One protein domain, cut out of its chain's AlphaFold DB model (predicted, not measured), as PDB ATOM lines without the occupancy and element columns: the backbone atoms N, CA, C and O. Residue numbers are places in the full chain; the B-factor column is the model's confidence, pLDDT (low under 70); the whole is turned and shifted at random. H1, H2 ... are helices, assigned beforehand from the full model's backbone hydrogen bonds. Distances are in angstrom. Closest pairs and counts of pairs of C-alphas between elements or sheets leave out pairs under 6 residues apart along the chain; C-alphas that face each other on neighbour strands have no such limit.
ATOM      1  N   ALA A   2      18.767 107.582 143.864       51.69
ATOM      2  CA  ALA A   2      18.683 106.472 142.895       51.69
ATOM      3  C   ALA A   2      17.350 105.683 142.887       51.69
ATOM      4  O   ALA A   2      16.986 105.116 141.863       51.69
ATOM      5  N   ALA A   3      16.617 105.613 144.004       55.34
ATOM      6  CA  ALA A   3      15.294 104.972 144.047       55.34
ATOM      7  C   ALA A   3      14.181 105.873 143.471       55.34
ATOM      8  O   ALA A   3      13.370 105.408 142.679       55.34
ATOM      9  N   TYR A   4      14.197 107.169 143.806       65.75
ATOM     10  CA  TYR A   4      13.247 108.166 143.293       65.75
ATOM     11  C   TYR A   4      13.379 108.344 141.774       65.75
ATOM     12  O   TYR A   4      12.391 108.228 141.059       65.75
ATOM     13  N   GLY A   5      14.611 108.496 141.273       67.50
ATOM     14  CA  GLY A   5      14.861 108.589 139.833       67.50
ATOM     15  C   GLY A   5      14.414 107.336 139.072       67.50
ATOM     16  O   GLY A   5      13.775 107.450 138.032       67.50
ATOM     17  N   ARG A   6      14.681 106.130 139.600       70.06
ATOM     18  CA  ARG A   6      14.248 104.877 138.951       70.06
ATOM     19  C   ARG A   6      12.725 104.729 138.902       70.06
ATOM     20  O   ARG A   6      12.203 104.319 137.870       70.06
ATOM     21  N   ARG A   7      12.008 105.109 139.969       76.88
ATOM     22  CA  ARG A   7      10.531 105.152 139.963       76.88
ATOM     23  C   ARG A   7      10.024 106.132 138.902       76.88
ATOM     24  O   ARG A   7       9.126 105.786 138.142       76.88
ATOM     25  N   GLN A   8      10.641 107.311 138.797       80.50
ATOM     26  CA  GLN A   8      10.287 108.293 137.771       80.50
ATOM     27  C   GLN A   8      10.547 107.797 136.346       80.50
ATOM     28  O   GLN A   8       9.741 108.087 135.475       80.50
ATOM     29  N   GLN A   9      11.608 107.024 136.090       84.06
ATOM     30  CA  GLN A   9      11.858 106.454 134.759       84.06
ATOM     31  C   GLN A   9      10.746 105.500 134.306       84.06
ATOM     32  O   GLN A   9      10.313 105.592 133.160       84.06
ATOM     33  N   SER A  10      10.267 104.619 135.194       85.75
ATOM     34  CA  SER A  10       9.146 103.714 134.882       85.75
ATOM     35  C   SER A  10       7.875 104.497 134.564       85.75
ATOM     36  O   SER A  10       7.290 104.322 133.499       85.75
ATOM     37  N   LEU A  11       7.497 105.425 135.448       89.81
ATOM     38  CA  LEU A  11       6.278 106.218 135.287       89.81
ATOM     39  C   LEU A  11       6.352 107.152 134.069       89.81
ATOM     40  O   LEU A  11       5.348 107.379 133.402       89.81
ATOM     41  N   ALA A  12       7.537 107.680 133.752       91.31
ATOM     42  CA  ALA A  12       7.745 108.486 132.557       91.31
ATOM     43  C   ALA A  12       7.528 107.652 131.290       91.31
ATOM     44  O   ALA A  12       6.834 108.104 130.384       91.31
ATOM     45  N   ALA A  13       8.051 106.421 131.245       90.56
ATOM     46  CA  ALA A  13       7.828 105.521 130.117       90.56
ATOM     47  C   ALA A  13       6.338 105.180 129.937       90.56
ATOM     48  O   ALA A  13       5.844 105.210 128.812       90.56
ATOM     49  N   GLU A  14       5.612 104.927 131.029       91.56
ATOM     50  CA  GLU A  14       4.155 104.716 131.007       91.56
ATOM     51  C   GLU A  14       3.395 105.945 130.477       91.56
ATOM     52  O   GLU A  14       2.420 105.802 129.742       91.56
ATOM     53  N   ALA A  15       3.874 107.153 130.788       92.00
ATOM     54  CA  ALA A  15       3.324 108.414 130.292       92.00
ATOM     55  C   ALA A  15       3.791 108.789 128.868       92.00
ATOM     56  O   ALA A  15       3.435 109.857 128.371       92.00
ATOM     57  N   GLY A  16       4.605 107.956 128.206       93.94
ATOM     58  CA  GLY A  16       5.166 108.251 126.883       93.94
ATOM     59  C   GLY A  16       6.264 109.323 126.881       93.94
ATOM     60  O   GLY A  16       6.597 109.865 125.829       93.94
ATOM     61  N   ILE A  17       6.843 109.633 128.042       94.12
ATOM     62  CA  ILE A  17       7.912 110.618 128.219       94.12
ATOM     63  C   ILE A  17       9.267 109.910 128.233       94.12
ATOM     64  O   ILE A  17       9.546 109.043 129.064       94.12
ATOM     65  N   LYS A  18      10.170 110.333 127.342       94.12
ATOM     66  CA  LYS A  18      11.566 109.889 127.360       94.12
ATOM     67  C   LYS A  18      12.322 110.602 128.484       94.12
ATOM     68  O   LYS A  18      12.696 111.761 128.347       94.12
ATOM     69  N   LEU A  19      12.603 109.888 129.574       92.62
ATOM     70  CA  LEU A  19      13.344 110.423 130.718       92.62
ATOM     71  C   LEU A  19      14.773 109.878 130.773       92.62
ATOM     72  O   LEU A  19      14.994 108.667 130.821       92.62
ATOM     73  N   THR A  20      15.752 110.780 130.838       91.62
ATOM     74  CA  THR A  20      17.165 110.437 131.053       91.62
ATOM     75  C   THR A  20      17.623 110.975 132.403       91.62
ATOM     76  O   THR A  20      17.499 112.166 132.671       91.62
ATOM     77  N   LEU A  21      18.157 110.099 133.258       90.12
ATOM     78  CA  LEU A  21      18.785 110.503 134.515       90.12
ATOM     79  C   LEU A  21      20.272 110.730 134.282       90.12
ATOM     80  O   LEU A  21      20.982 109.810 133.875       90.12
ATOM     81  N   VAL A  22      20.736 111.935 134.591       90.06
ATOM     82  CA  VAL A  22      22.144 112.310 134.473       90.06
ATOM     83  C   VAL A  22      22.693 112.563 135.879       90.06
ATOM     84  O   VAL A  22      22.113 113.361 136.616       90.06
ATOM     85  N   PRO A  23      23.762 111.868 136.307       90.69
ATOM     86  CA  PRO A  23      24.375 112.131 137.600       90.69
ATOM     87  C   PRO A  23      25.076 113.491 137.594       90.69
ATOM     88  O   PRO A  23      25.686 113.882 136.595       90.69
ATOM     89  N   TYR A  24      25.039 114.178 138.736       91.44
ATOM     90  CA  TYR A  24      25.790 115.415 138.891       91.44
ATOM     91  C   TYR A  24      27.301 115.163 138.790       91.44
ATOM     92  O   TYR A  24      27.808 114.203 139.383       91.44
ATOM     93  N   PRO A  25      28.038 116.036 138.083       93.38
ATOM     94  CA  PRO A  25      29.490 116.089 138.149       93.38
ATOM     95  C   PRO A  25      30.009 116.344 139.570       93.38
ATOM     96  O   PRO A  25      29.293 116.816 140.451       93.38
ATOM     97  N   ALA A  26      31.303 116.095 139.782       90.44
ATOM     98  CA  ALA A  26      31.937 116.236 141.095       90.44
ATOM     99  C   ALA A  26      32.024 117.689 141.611       90.44
ATOM    100  O   ALA A  26      32.285 117.894 142.794       90.44
ATOM    101  N   THR A  27      31.850 118.695 140.745       94.31
ATOM    102  CA  THR A  27      32.007 120.113 141.106       94.31
ATOM    103  C   THR A  27      30.799 120.948 140.687       94.31
ATOM    104  O   THR A  27      30.120 120.644 139.702       94.31
ATOM    105  N   ALA A  28      30.562 122.047 141.410       94.50
ATOM    106  CA  ALA A  28      29.525 123.023 141.079       94.50
ATOM    107  C   ALA A  28      29.717 123.605 139.667       94.50
ATOM    108  O   ALA A  28      28.781 123.611 138.874       94.50
ATOM    109  N   ALA A  29      30.948 123.988 139.307       95.81
ATOM    110  CA  ALA A  29      31.261 124.535 137.986       95.81
ATOM    111  C   ALA A  29      30.987 123.539 136.844       95.81
ATOM    112  O   ALA A  29      30.418 123.911 135.819       95.81
ATOM    113  N   ALA A  30      31.345 122.261 137.019       96.25
ATOM    114  CA  ALA A  30      31.049 121.234 136.020       96.25
ATOM    115  C   ALA A  30      29.543 120.941 135.933       96.25
ATOM    116  O   ALA A  30      29.020 120.727 134.842       96.25
ATOM    117  N   THR A  31      28.832 120.988 137.063       95.81
ATOM    118  CA  THR A  31      27.368 120.860 137.092       95.81
ATOM    119  C   THR A  31      26.696 122.011 136.349       95.81
ATOM    120  O   THR A  31      25.785 121.786 135.558       95.81
ATOM    121  N   LEU A  32      27.182 123.238 136.533       95.94
ATOM    122  CA  LEU A  32      26.678 124.410 135.826       95.94
ATOM    123  C   LEU A  32      26.887 124.299 134.309       95.94
ATOM    124  O   LEU A  32      25.978 124.588 133.533       95.94
ATOM    125  N   ALA A  33      28.061 123.827 133.881       96.75
ATOM    126  CA  ALA A  33      28.344 123.568 132.471       96.75
ATOM    127  C   ALA A  33      27.399 122.504 131.884       96.75
ATOM    128  O   ALA A  33      26.855 122.707 130.800       96.75
ATOM    129  N   GLN A  34      27.139 121.422 132.626       96.19
ATOM    130  CA  GLN A  34      26.184 120.385 132.230       96.19
ATOM    131  C   GLN A  34      24.747 120.929 132.126       96.19
ATOM    132  O   GLN A  34      24.043 120.630 131.164       96.19
ATOM    133  N   LEU A  35      24.304 121.758 133.079       95.50
ATOM    134  CA  LEU A  35      22.992 122.411 133.011       95.50
ATOM    135  C   LEU A  35      22.874 123.300 131.770       95.50
ATOM    136  O   LEU A  35      21.841 123.272 131.107       95.50
ATOM    137  N   LYS A  36      23.934 124.039 131.430       96.44
ATOM    138  CA  LYS A  36      23.984 124.892 130.236       96.44
ATOM    139  C   LYS A  36      23.931 124.089 128.933       96.44
ATOM    140  O   LYS A  36      23.268 124.496 127.981       96.44
ATOM    141  N   GLU A  37      24.631 122.959 128.878       96.56
ATOM    142  CA  GLU A  37      24.581 122.045 127.735       96.56
ATOM    143  C   GLU A  37      23.162 121.498 127.542       96.56
ATOM    144  O   GLU A  37      22.586 121.623 126.461       96.56
ATOM    145  N   ASN A  38      22.553 120.992 128.617       94.75
ATOM    146  CA  ASN A  38      21.190 120.469 128.585       94.75
ATOM    147  C   ASN A  38      20.163 121.557 128.232       94.75
ATOM    148  O   ASN A  38      19.233 121.313 127.460       94.75
ATOM    149  N   SER A  39      20.342 122.775 128.753       94.06
ATOM    150  CA  SER A  39      19.445 123.891 128.454       94.06
ATOM    151  C   SER A  39      19.503 124.305 126.986       94.06
ATOM    152  O   SER A  39      18.469 124.625 126.404       94.06
ATOM    153  N   SER A  40      20.670 124.199 126.349       94.44
ATOM    154  CA  SER A  40      20.879 124.590 124.949       94.44
ATOM    155  C   SER A  40      20.561 123.480 123.936       94.44
ATOM    156  O   SER A  40      20.467 123.751 122.741       94.44
ATOM    157  N   ASN A  41      20.390 122.232 124.379       95.44
ATOM    158  CA  ASN A  41      20.151 121.094 123.492       95.44
ATOM    159  C   ASN A  41      18.705 121.072 122.962       95.44
ATOM    160  O   ASN A  41      17.769 120.921 123.742       95.44
ATOM    161  N   ALA A  42      18.510 121.191 121.647       93.31
ATOM    162  CA  ALA A  42      17.182 121.198 121.021       93.31
ATOM    163  C   ALA A  42      16.401 119.876 121.181       93.31
ATOM    164  O   ALA A  42      15.179 119.895 121.140       93.31
ATOM    165  N   GLU A  43      17.087 118.760 121.439       93.94
ATOM    166  CA  GLU A  43      16.472 117.442 121.661       93.94
ATOM    167  C   GLU A  43      15.973 117.241 123.107       93.94
ATOM    168  O   GLU A  43      15.513 116.157 123.467       93.94
ATOM    169  N   ILE A  44      16.135 118.250 123.972       95.38
ATOM    170  CA  ILE A  44      15.715 118.218 125.377       95.38
ATOM    171  C   ILE A  44      14.640 119.277 125.591       95.38
ATOM    172  O   ILE A  44      14.948 120.467 125.648       95.38
ATOM    173  N   ASP A  45      13.398 118.850 125.791       95.38
ATOM    174  CA  ASP A  45      12.264 119.757 126.011       95.38
ATOM    175  C   ASP A  45      12.262 120.399 127.407       95.38
ATOM    176  O   ASP A  45      11.771 121.510 127.606       95.38
ATOM    177  N   ALA A  46      12.796 119.684 128.397       94.69
ATOM    178  CA  ALA A  46      12.624 119.992 129.809       94.69
ATOM    179  C   ALA A  46      13.764 119.428 130.663       94.69
ATOM    180  O   ALA A  46      14.320 118.372 130.357       94.69
ATOM    181  N   VAL A  47      14.078 120.097 131.775       94.00
ATOM    182  CA  VAL A  47      15.079 119.635 132.748       94.00
ATOM    183  C   VAL A  47      14.591 119.922 134.166       94.00
ATOM    184  O   VAL A  47      14.153 121.030 134.469       94.00
ATOM    185  N   ALA A  48      14.731 118.941 135.055       90.12
ATOM    186  CA  ALA A  48      14.609 119.135 136.498       90.12
ATOM    187  C   ALA A  48      15.976 118.948 137.161       90.12
ATOM    188  O   ALA A  48      16.617 117.905 136.999       90.12
ATOM    189  N   ALA A  49      16.415 119.944 137.930       88.81
ATOM    190  CA  ALA A  49      17.584 119.824 138.790       88.81
ATOM    191  C   ALA A  49      17.139 119.253 140.143       88.81
ATOM    192  O   ALA A  49      16.570 119.954 140.981       88.81
ATOM    193  N   LEU A  50      17.363 117.952 140.345       84.94
ATOM    194  CA  LEU A  50      16.947 117.267 141.563       84.94
ATOM    195  C   LEU A  50      17.733 117.775 142.781       84.94
ATOM    196  O   LEU A  50      18.962 117.845 142.754       84.94
ATOM    197  N   HIS A  51      17.022 118.072 143.867       83.38
ATOM    198  CA  HIS A  51      17.607 118.555 145.119       83.38
ATOM    199  C   HIS A  51      17.975 117.410 146.086       83.38
ATOM    200  O   HIS A  51      17.293 116.380 146.096       83.38
ATOM    201  N   PRO A  52      19.006 117.577 146.939       84.56
ATOM    202  CA  PRO A  52      19.855 118.765 147.057       84.56
ATOM    203  C   PRO A  52      20.848 118.890 145.892       84.56
ATOM    204  O   PRO A  52      21.339 117.888 145.369       84.56
ATOM    205  N   LEU A  53      21.144 120.131 145.499       88.88
ATOM    206  CA  LEU A  53      22.185 120.429 144.512       88.88
ATOM    207  C   LEU A  53      23.589 120.133 145.072       88.88
ATOM    208  O   LEU A  53      23.769 120.111 146.294       88.88
ATOM    209  N   PRO A  54      24.599 119.931 144.204       91.44
ATOM    210  CA  PRO A  54      25.987 119.791 144.633       91.44
ATOM    211  C   PRO A  54      26.454 120.962 145.502       91.44
ATOM    212  O   PRO A  54      26.107 122.118 145.252       91.44
ATOM    213  N   THR A  55      27.283 120.669 146.506       91.88
ATOM    214  CA  THR A  55      27.833 121.682 147.414       91.88
ATOM    215  C   THR A  55      28.508 122.813 146.639       91.88
ATOM    216  O   THR A  55      29.349 122.572 145.773       91.88
ATOM    217  N   GLY A  56      28.162 124.053 146.988       92.38
ATOM    218  CA  GLY A  56      28.721 125.257 146.373       92.38
ATOM    219  C   GLY A  56      28.034 125.698 145.080       92.38
ATOM    220  O   GLY A  56      28.426 126.729 144.546       92.38
ATOM    221  N   LEU A  57      27.029 124.966 144.584       94.19
ATOM    222  CA  LEU A  57      26.171 125.447 143.503       94.19
ATOM    223  C   LEU A  57      24.988 126.226 144.083       94.19
ATOM    224  O   LEU A  57      24.205 125.685 144.867       94.19
ATOM    225  N   ASP A  58      24.848 127.487 143.681       93.62
ATOM    226  CA  ASP A  58      23.711 128.308 144.082       93.62
ATOM    227  C   ASP A  58      22.434 127.885 143.314       93.62
ATOM    228  O   ASP A  58      22.456 127.770 142.082       93.62
ATOM    229  N   PRO A  59      21.294 127.648 143.996       92.06
ATOM    230  CA  PRO A  59      20.055 127.247 143.329       92.06
ATOM    231  C   PRO A  59      19.503 128.266 142.325       92.06
ATOM    232  O   PRO A  59      18.899 127.873 141.327       92.06
ATOM    233  N   LEU A  60      19.682 129.566 142.574       93.38
ATOM    234  CA  LEU A  60      19.268 130.617 141.648       93.38
ATOM    235  C   LEU A  60      20.180 130.637 140.415       93.38
ATOM    236  O   LEU A  60      19.674 130.767 139.303       93.38
ATOM    237  N   GLU A  61      21.490 130.454 140.585       95.81
ATOM    238  CA  GLU A  61      22.435 130.318 139.468       95.81
ATOM    239  C   GLU A  61      22.094 129.110 138.578       95.81
ATOM    240  O   GLU A  61      22.038 129.230 137.349       95.81
ATOM    241  N   ALA A  62      21.790 127.963 139.193       94.88
ATOM    242  CA  ALA A  62      21.336 126.769 138.484       94.88
ATOM    243  C   ALA A  62      20.044 127.033 137.691       94.88
ATOM    244  O   ALA A  62      19.968 126.713 136.502       94.88
ATOM    245  N   ALA A  63      19.046 127.663 138.322       94.69
ATOM    246  CA  ALA A  63      17.774 127.975 137.678       94.69
ATOM    247  C   ALA A  63      17.941 128.958 136.507       94.69
ATOM    248  O   ALA A  63      17.395 128.721 135.432       94.69
ATOM    249  N   LEU A  64      18.730 130.027 136.676       96.50
ATOM    250  CA  LEU A  64      19.030 130.998 135.615       96.50
ATOM    251  C   LEU A  64      19.741 130.350 134.423       96.50
ATOM    252  O   LEU A  64      19.432 130.664 133.276       96.50
ATOM    253  N   THR A  65      20.660 129.424 134.690       96.56
ATOM    254  CA  THR A  65      21.411 128.710 133.646       96.56
ATOM    255  C   THR A  65      20.528 127.762 132.845       96.56
ATOM    256  O   THR A  65      20.726 127.589 131.639       96.56
ATOM    257  N   LEU A  66      19.533 127.163 133.502       94.56
ATOM    258  CA  LEU A  66      18.568 126.303 132.837       94.56
ATOM    259  C   LEU A  66      17.598 127.089 131.934       94.56
ATOM    260  O   LEU A  66      17.200 126.601 130.877       94.56
ATOM    261  N   GLY A  67      17.246 128.310 132.335       95.38
ATOM    262  CA  GLY A  67      16.298 129.156 131.614       95.38
ATOM    263  C   GLY A  67      14.831 128.775 131.856       95.38
ATOM    264  O   GLY A  67      14.481 127.626 132.120       95.38
ATOM    265  N   ALA A  68      13.940 129.763 131.746       95.44
ATOM    266  CA  ALA A  68      12.523 129.611 132.102       95.44
ATOM    267  C   ALA A  68      11.765 128.574 131.258       95.44
ATOM    268  O   ALA A  68      10.861 127.905 131.759       95.44
ATOM    269  N   ALA A  69      12.122 128.443 129.976       94.69
ATOM    270  CA  ALA A  69      11.402 127.588 129.036       94.69
ATOM    271  C   ALA A  69      11.457 126.108 129.442       94.69
ATOM    272  O   ALA A  69      10.416 125.449 129.445       94.69
ATOM    273  N   LEU A  78      11.715 134.220 136.290       97.06
ATOM    274  CA  LEU A  78      10.594 134.530 135.395       97.06
ATOM    275  C   LEU A  78       9.335 133.711 135.729       97.06
ATOM    276  O   LEU A  78       8.276 134.303 135.893       97.06
ATOM    277  N   ASN A  79       9.444 132.387 135.883       96.38
ATOM    278  CA  ASN A  79       8.305 131.529 136.236       96.38
ATOM    279  C   ASN A  79       7.771 131.882 137.632       96.38
ATOM    280  O   ASN A  79       6.572 132.087 137.804       96.38
ATOM    281  N   ALA A  80       8.667 132.032 138.612       96.12
ATOM    282  CA  ALA A  80       8.299 132.406 139.976       96.12
ATOM    283  C   ALA A  80       7.672 133.811 140.061       96.12
ATOM    284  O   ALA A  80       6.726 134.024 140.813       96.12
ATOM    285  N   GLY A  81       8.184 134.768 139.284       97.19
ATOM    286  CA  GLY A  81       7.675 136.133 139.222       97.19
ATOM    287  C   GLY A  81       6.307 136.210 138.556       97.19
ATOM    288  O   GLY A  81       5.420 136.865 139.088       97.19
ATOM    289  N   LEU A  82       6.105 135.499 137.440       97.56
ATOM    290  CA  LEU A  82       4.793 135.386 136.796       97.56
ATOM    291  C   LEU A  82       3.764 134.772 137.751       97.56
ATOM    292  O   LEU A  82       2.673 135.319 137.884       97.56
ATOM    293  N   LEU A  83       4.142 133.716 138.479       96.88
ATOM    294  CA  LEU A  83       3.284 133.108 139.496       96.88
ATOM    295  C   LEU A  83       2.927 134.104 140.608       96.88
ATOM    296  O   LEU A  83       1.770 134.223 140.982       96.88
ATOM    297  N   ALA A  84       3.904 134.858 141.115       96.62
ATOM    298  CA  ALA A  84       3.658 135.859 142.152       96.62
ATOM    299  C   ALA A  84       2.755 137.017 141.686       96.62
ATOM    300  O   ALA A  84       2.116 137.663 142.513       96.62
ATOM    301  N   VAL A 217       1.030 112.629 143.160       95.00
ATOM    302  CA  VAL A 217       0.436 113.783 142.456       95.00
ATOM    303  C   VAL A 217       1.519 114.748 141.970       95.00
ATOM    304  O   VAL A 217       1.469 115.218 140.834       95.00
ATOM    305  N   THR A 218       2.558 114.972 142.783       93.69
ATOM    306  CA  THR A 218       3.743 115.750 142.381       93.69
ATOM    307  C   THR A 218       4.381 115.173 141.115       93.69
ATOM    308  O   THR A 218       4.718 115.916 140.199       93.69
ATOM    309  N   THR A 219       4.525 113.848 141.037       91.75
ATOM    310  CA  THR A 219       5.147 113.191 139.877       91.75
ATOM    311  C   THR A 219       4.294 113.352 138.618       91.75
ATOM    312  O   THR A 219       4.824 113.696 137.563       91.75
ATOM    313  N   ALA A 220       2.974 113.181 138.729       93.88
ATOM    314  CA  ALA A 220       2.058 113.391 137.610       93.88
ATOM    315  C   ALA A 220       2.113 114.837 137.083       93.88
ATOM    316  O   ALA A 220       2.176 115.067 135.875       93.88
ATOM    317  N   LEU A 221       2.155 115.823 137.982       95.56
ATOM    318  CA  LEU A 221       2.253 117.235 137.606       95.56
ATOM    319  C   LEU A 221       3.619 117.608 137.027       95.56
ATOM    320  O   LEU A 221       3.682 118.441 136.128       95.56
ATOM    321  N   LEU A 222       4.701 116.966 137.470       93.31
ATOM    322  CA  LEU A 222       6.014 117.139 136.853       93.31
ATOM    323  C   LEU A 222       5.994 116.689 135.384       93.31
ATOM    324  O   LEU A 222       6.506 117.383 134.510       93.31
ATOM    325  N   PHE A 223       5.350 115.561 135.088       94.69
ATOM    326  CA  PHE A 223       5.180 115.082 133.714       94.69
ATOM    327  C   PHE A 223       4.266 115.977 132.885       94.69
ATOM    328  O   PHE A 223       4.562 116.241 131.720       94.69
ATOM    329  N   LYS A 224       3.209 116.521 133.494       95.06
ATOM    330  CA  LYS A 224       2.403 117.560 132.852       95.06
ATOM    331  C   LYS A 224       3.266 118.774 132.479       95.06
ATOM    332  O   LYS A 224       3.193 119.250 131.352       95.06
ATOM    333  N   ASN A 225       4.129 119.226 133.388       95.19
ATOM    334  CA  ASN A 225       5.046 120.340 133.149       95.19
ATOM    335  C   ASN A 225       6.042 120.053 132.008       95.19
ATOM    336  O   ASN A 225       6.340 120.962 131.231       95.19
ATOM    337  N   VAL A 226       6.519 118.807 131.870       95.12
ATOM    338  CA  VAL A 226       7.328 118.359 130.716       95.12
ATOM    339  C   VAL A 226       6.541 118.486 129.414       95.12
ATOM    340  O   VAL A 226       7.039 119.081 128.460       95.12
ATOM    341  N   ALA A 227       5.310 117.973 129.373       94.62
ATOM    342  CA  ALA A 227       4.469 118.051 128.180       94.62
ATOM    343  C   ALA A 227       4.173 119.510 127.783       94.62
ATOM    344  O   ALA A 227       4.309 119.875 126.616       94.62
ATOM    345  N   ASP A 228       3.845 120.368 128.754       93.69
ATOM    346  CA  ASP A 228       3.604 121.794 128.518       93.69
ATOM    347  C   ASP A 228       4.857 122.503 127.961       93.69
ATOM    348  O   ASP A 228       4.747 123.389 127.106       93.69
ATOM    349  N   ALA A 229       6.056 122.132 128.432       93.88
ATOM    350  CA  ALA A 229       7.323 122.657 127.922       93.88
ATOM    351  C   ALA A 229       7.572 122.240 126.465       93.88
ATOM    352  O   ALA A 229       7.830 123.110 125.631       93.88
ATOM    353  N   ALA A 230       7.395 120.955 126.142       94.12
ATOM    354  CA  ALA A 230       7.548 120.432 124.784       94.12
ATOM    355  C   ALA A 230       6.578 121.103 123.793       94.12
ATOM    356  O   ALA A 230       6.980 121.552 122.722       94.12
ATOM    357  N   ILE A 231       5.303 121.253 124.173       92.62
ATOM    358  CA  ILE A 231       4.285 121.922 123.344       92.62
ATOM    359  C   ILE A 231       4.640 123.396 123.106       92.62
ATOM    360  O   ILE A 231       4.408 123.928 122.020       92.62
ATOM    361  N   SER A 232       5.193 124.074 124.113       88.50
ATOM    362  CA  SER A 232       5.560 125.491 124.004       88.50
ATOM    363  C   SER A 232       6.789 125.718 123.121       88.50
ATOM    364  O   SER A 232       6.876 126.766 122.493       88.50
ATOM    365  N   ALA A 233       7.711 124.753 123.046       85.88
ATOM    366  CA  ALA A 233       8.923 124.839 122.229       85.88
ATOM    367  C   ALA A 233       8.674 124.658 120.718       85.88
ATOM    368  O   ALA A 233       9.530 125.009 119.912       85.88
ATOM    369  N   GLN A 234       7.515 124.116 120.329       77.56
ATOM    370  CA  GLN A 234       7.131 123.904 118.925       77.56
ATOM    371  C   GLN A 234       6.471 125.129 118.265       77.56
ATOM    372  O   GLN A 234       6.175 125.082 117.070       77.56
ATOM    373  N   LYS A 235       6.192 126.190 119.031       57.66
ATOM    374  CA  LYS A 235       5.576 127.438 118.551       57.66
ATOM    375  C   LYS A 235       6.632 128.477 118.205       57.66
ATOM    376  O   LYS A 235       6.412 129.186 117.201       57.66
TER     377      LYS A 235
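Overview. This is residues 2 to 69, 78 to 84 and 217 to 235 of the 235 residues of the protein "Bifunctional protein FolD protein" of Thalassobius gelatinovorus (UniProt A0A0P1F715). Two side-by-side helices, H2 and H3, stand on one side and the longest helix, H5, on the other, with part of the unnamed stretch 41 to 58 passing through the middle between them. H1 lies near H5 at one edge, and the short H4 lies at the opposite edge. The printed part has 94 residues with five named helices in the order H1 to H5 and no named strand; the class is all helix. It is compact, with a radius of gyration of the C-alphas of 13.7 A, and spans 35 by 33 by 27 A.

Along the chain. H1, residues 2 to 14, begins at C-alpha 2 (18.683, 106.472, 142.895) and is 18.9 A long. H2, residues 28 to 40, is 18.4 A long from C-alpha 28 (29.525, 123.023, 141.079). H3 holds residues 59 to 66 over 10.6 A, and H4 residues 78 to 84 over 9.8 A. H5, residues 217 to 233, is 24.6 A long and ends at C-alpha 233 (8.923, 124.839, 122.229).

Arrangement. H1 and H5 are close but not clearly touching, the closest C-alphas being those of Ala 12 and Phe 223, 7.2 A apart. They run the same way at a steep tilt of 60 degrees. H2 and H3 touch, the closest C-alphas being those of Ser 39 and Leu 66, 5.1 A apart. They run the same way at a shallow tilt of 34 degrees, only just short of steep. H4 touches no helix; H2 and H5 are apart. In H1, H2, H3, H4 and H5 every O i to N i+4 pair is within hydrogen-bond range.

Size, cuts and confidence. The C-alphas farthest apart, of Thr 55 and Lys 235, are 36.9 A apart. The links H1 to H2 and H2 to H3 are long, with 13 and 18 residues. Residues 70 to 77 and 85 to 216 are not printed; the C-alpha gaps are 9.4 A from 69 to 78 and 22.3 A from 84 to 217. Mean pLDDT of the printed part is 90.8; residues 2 to 5 and 235 are under 70.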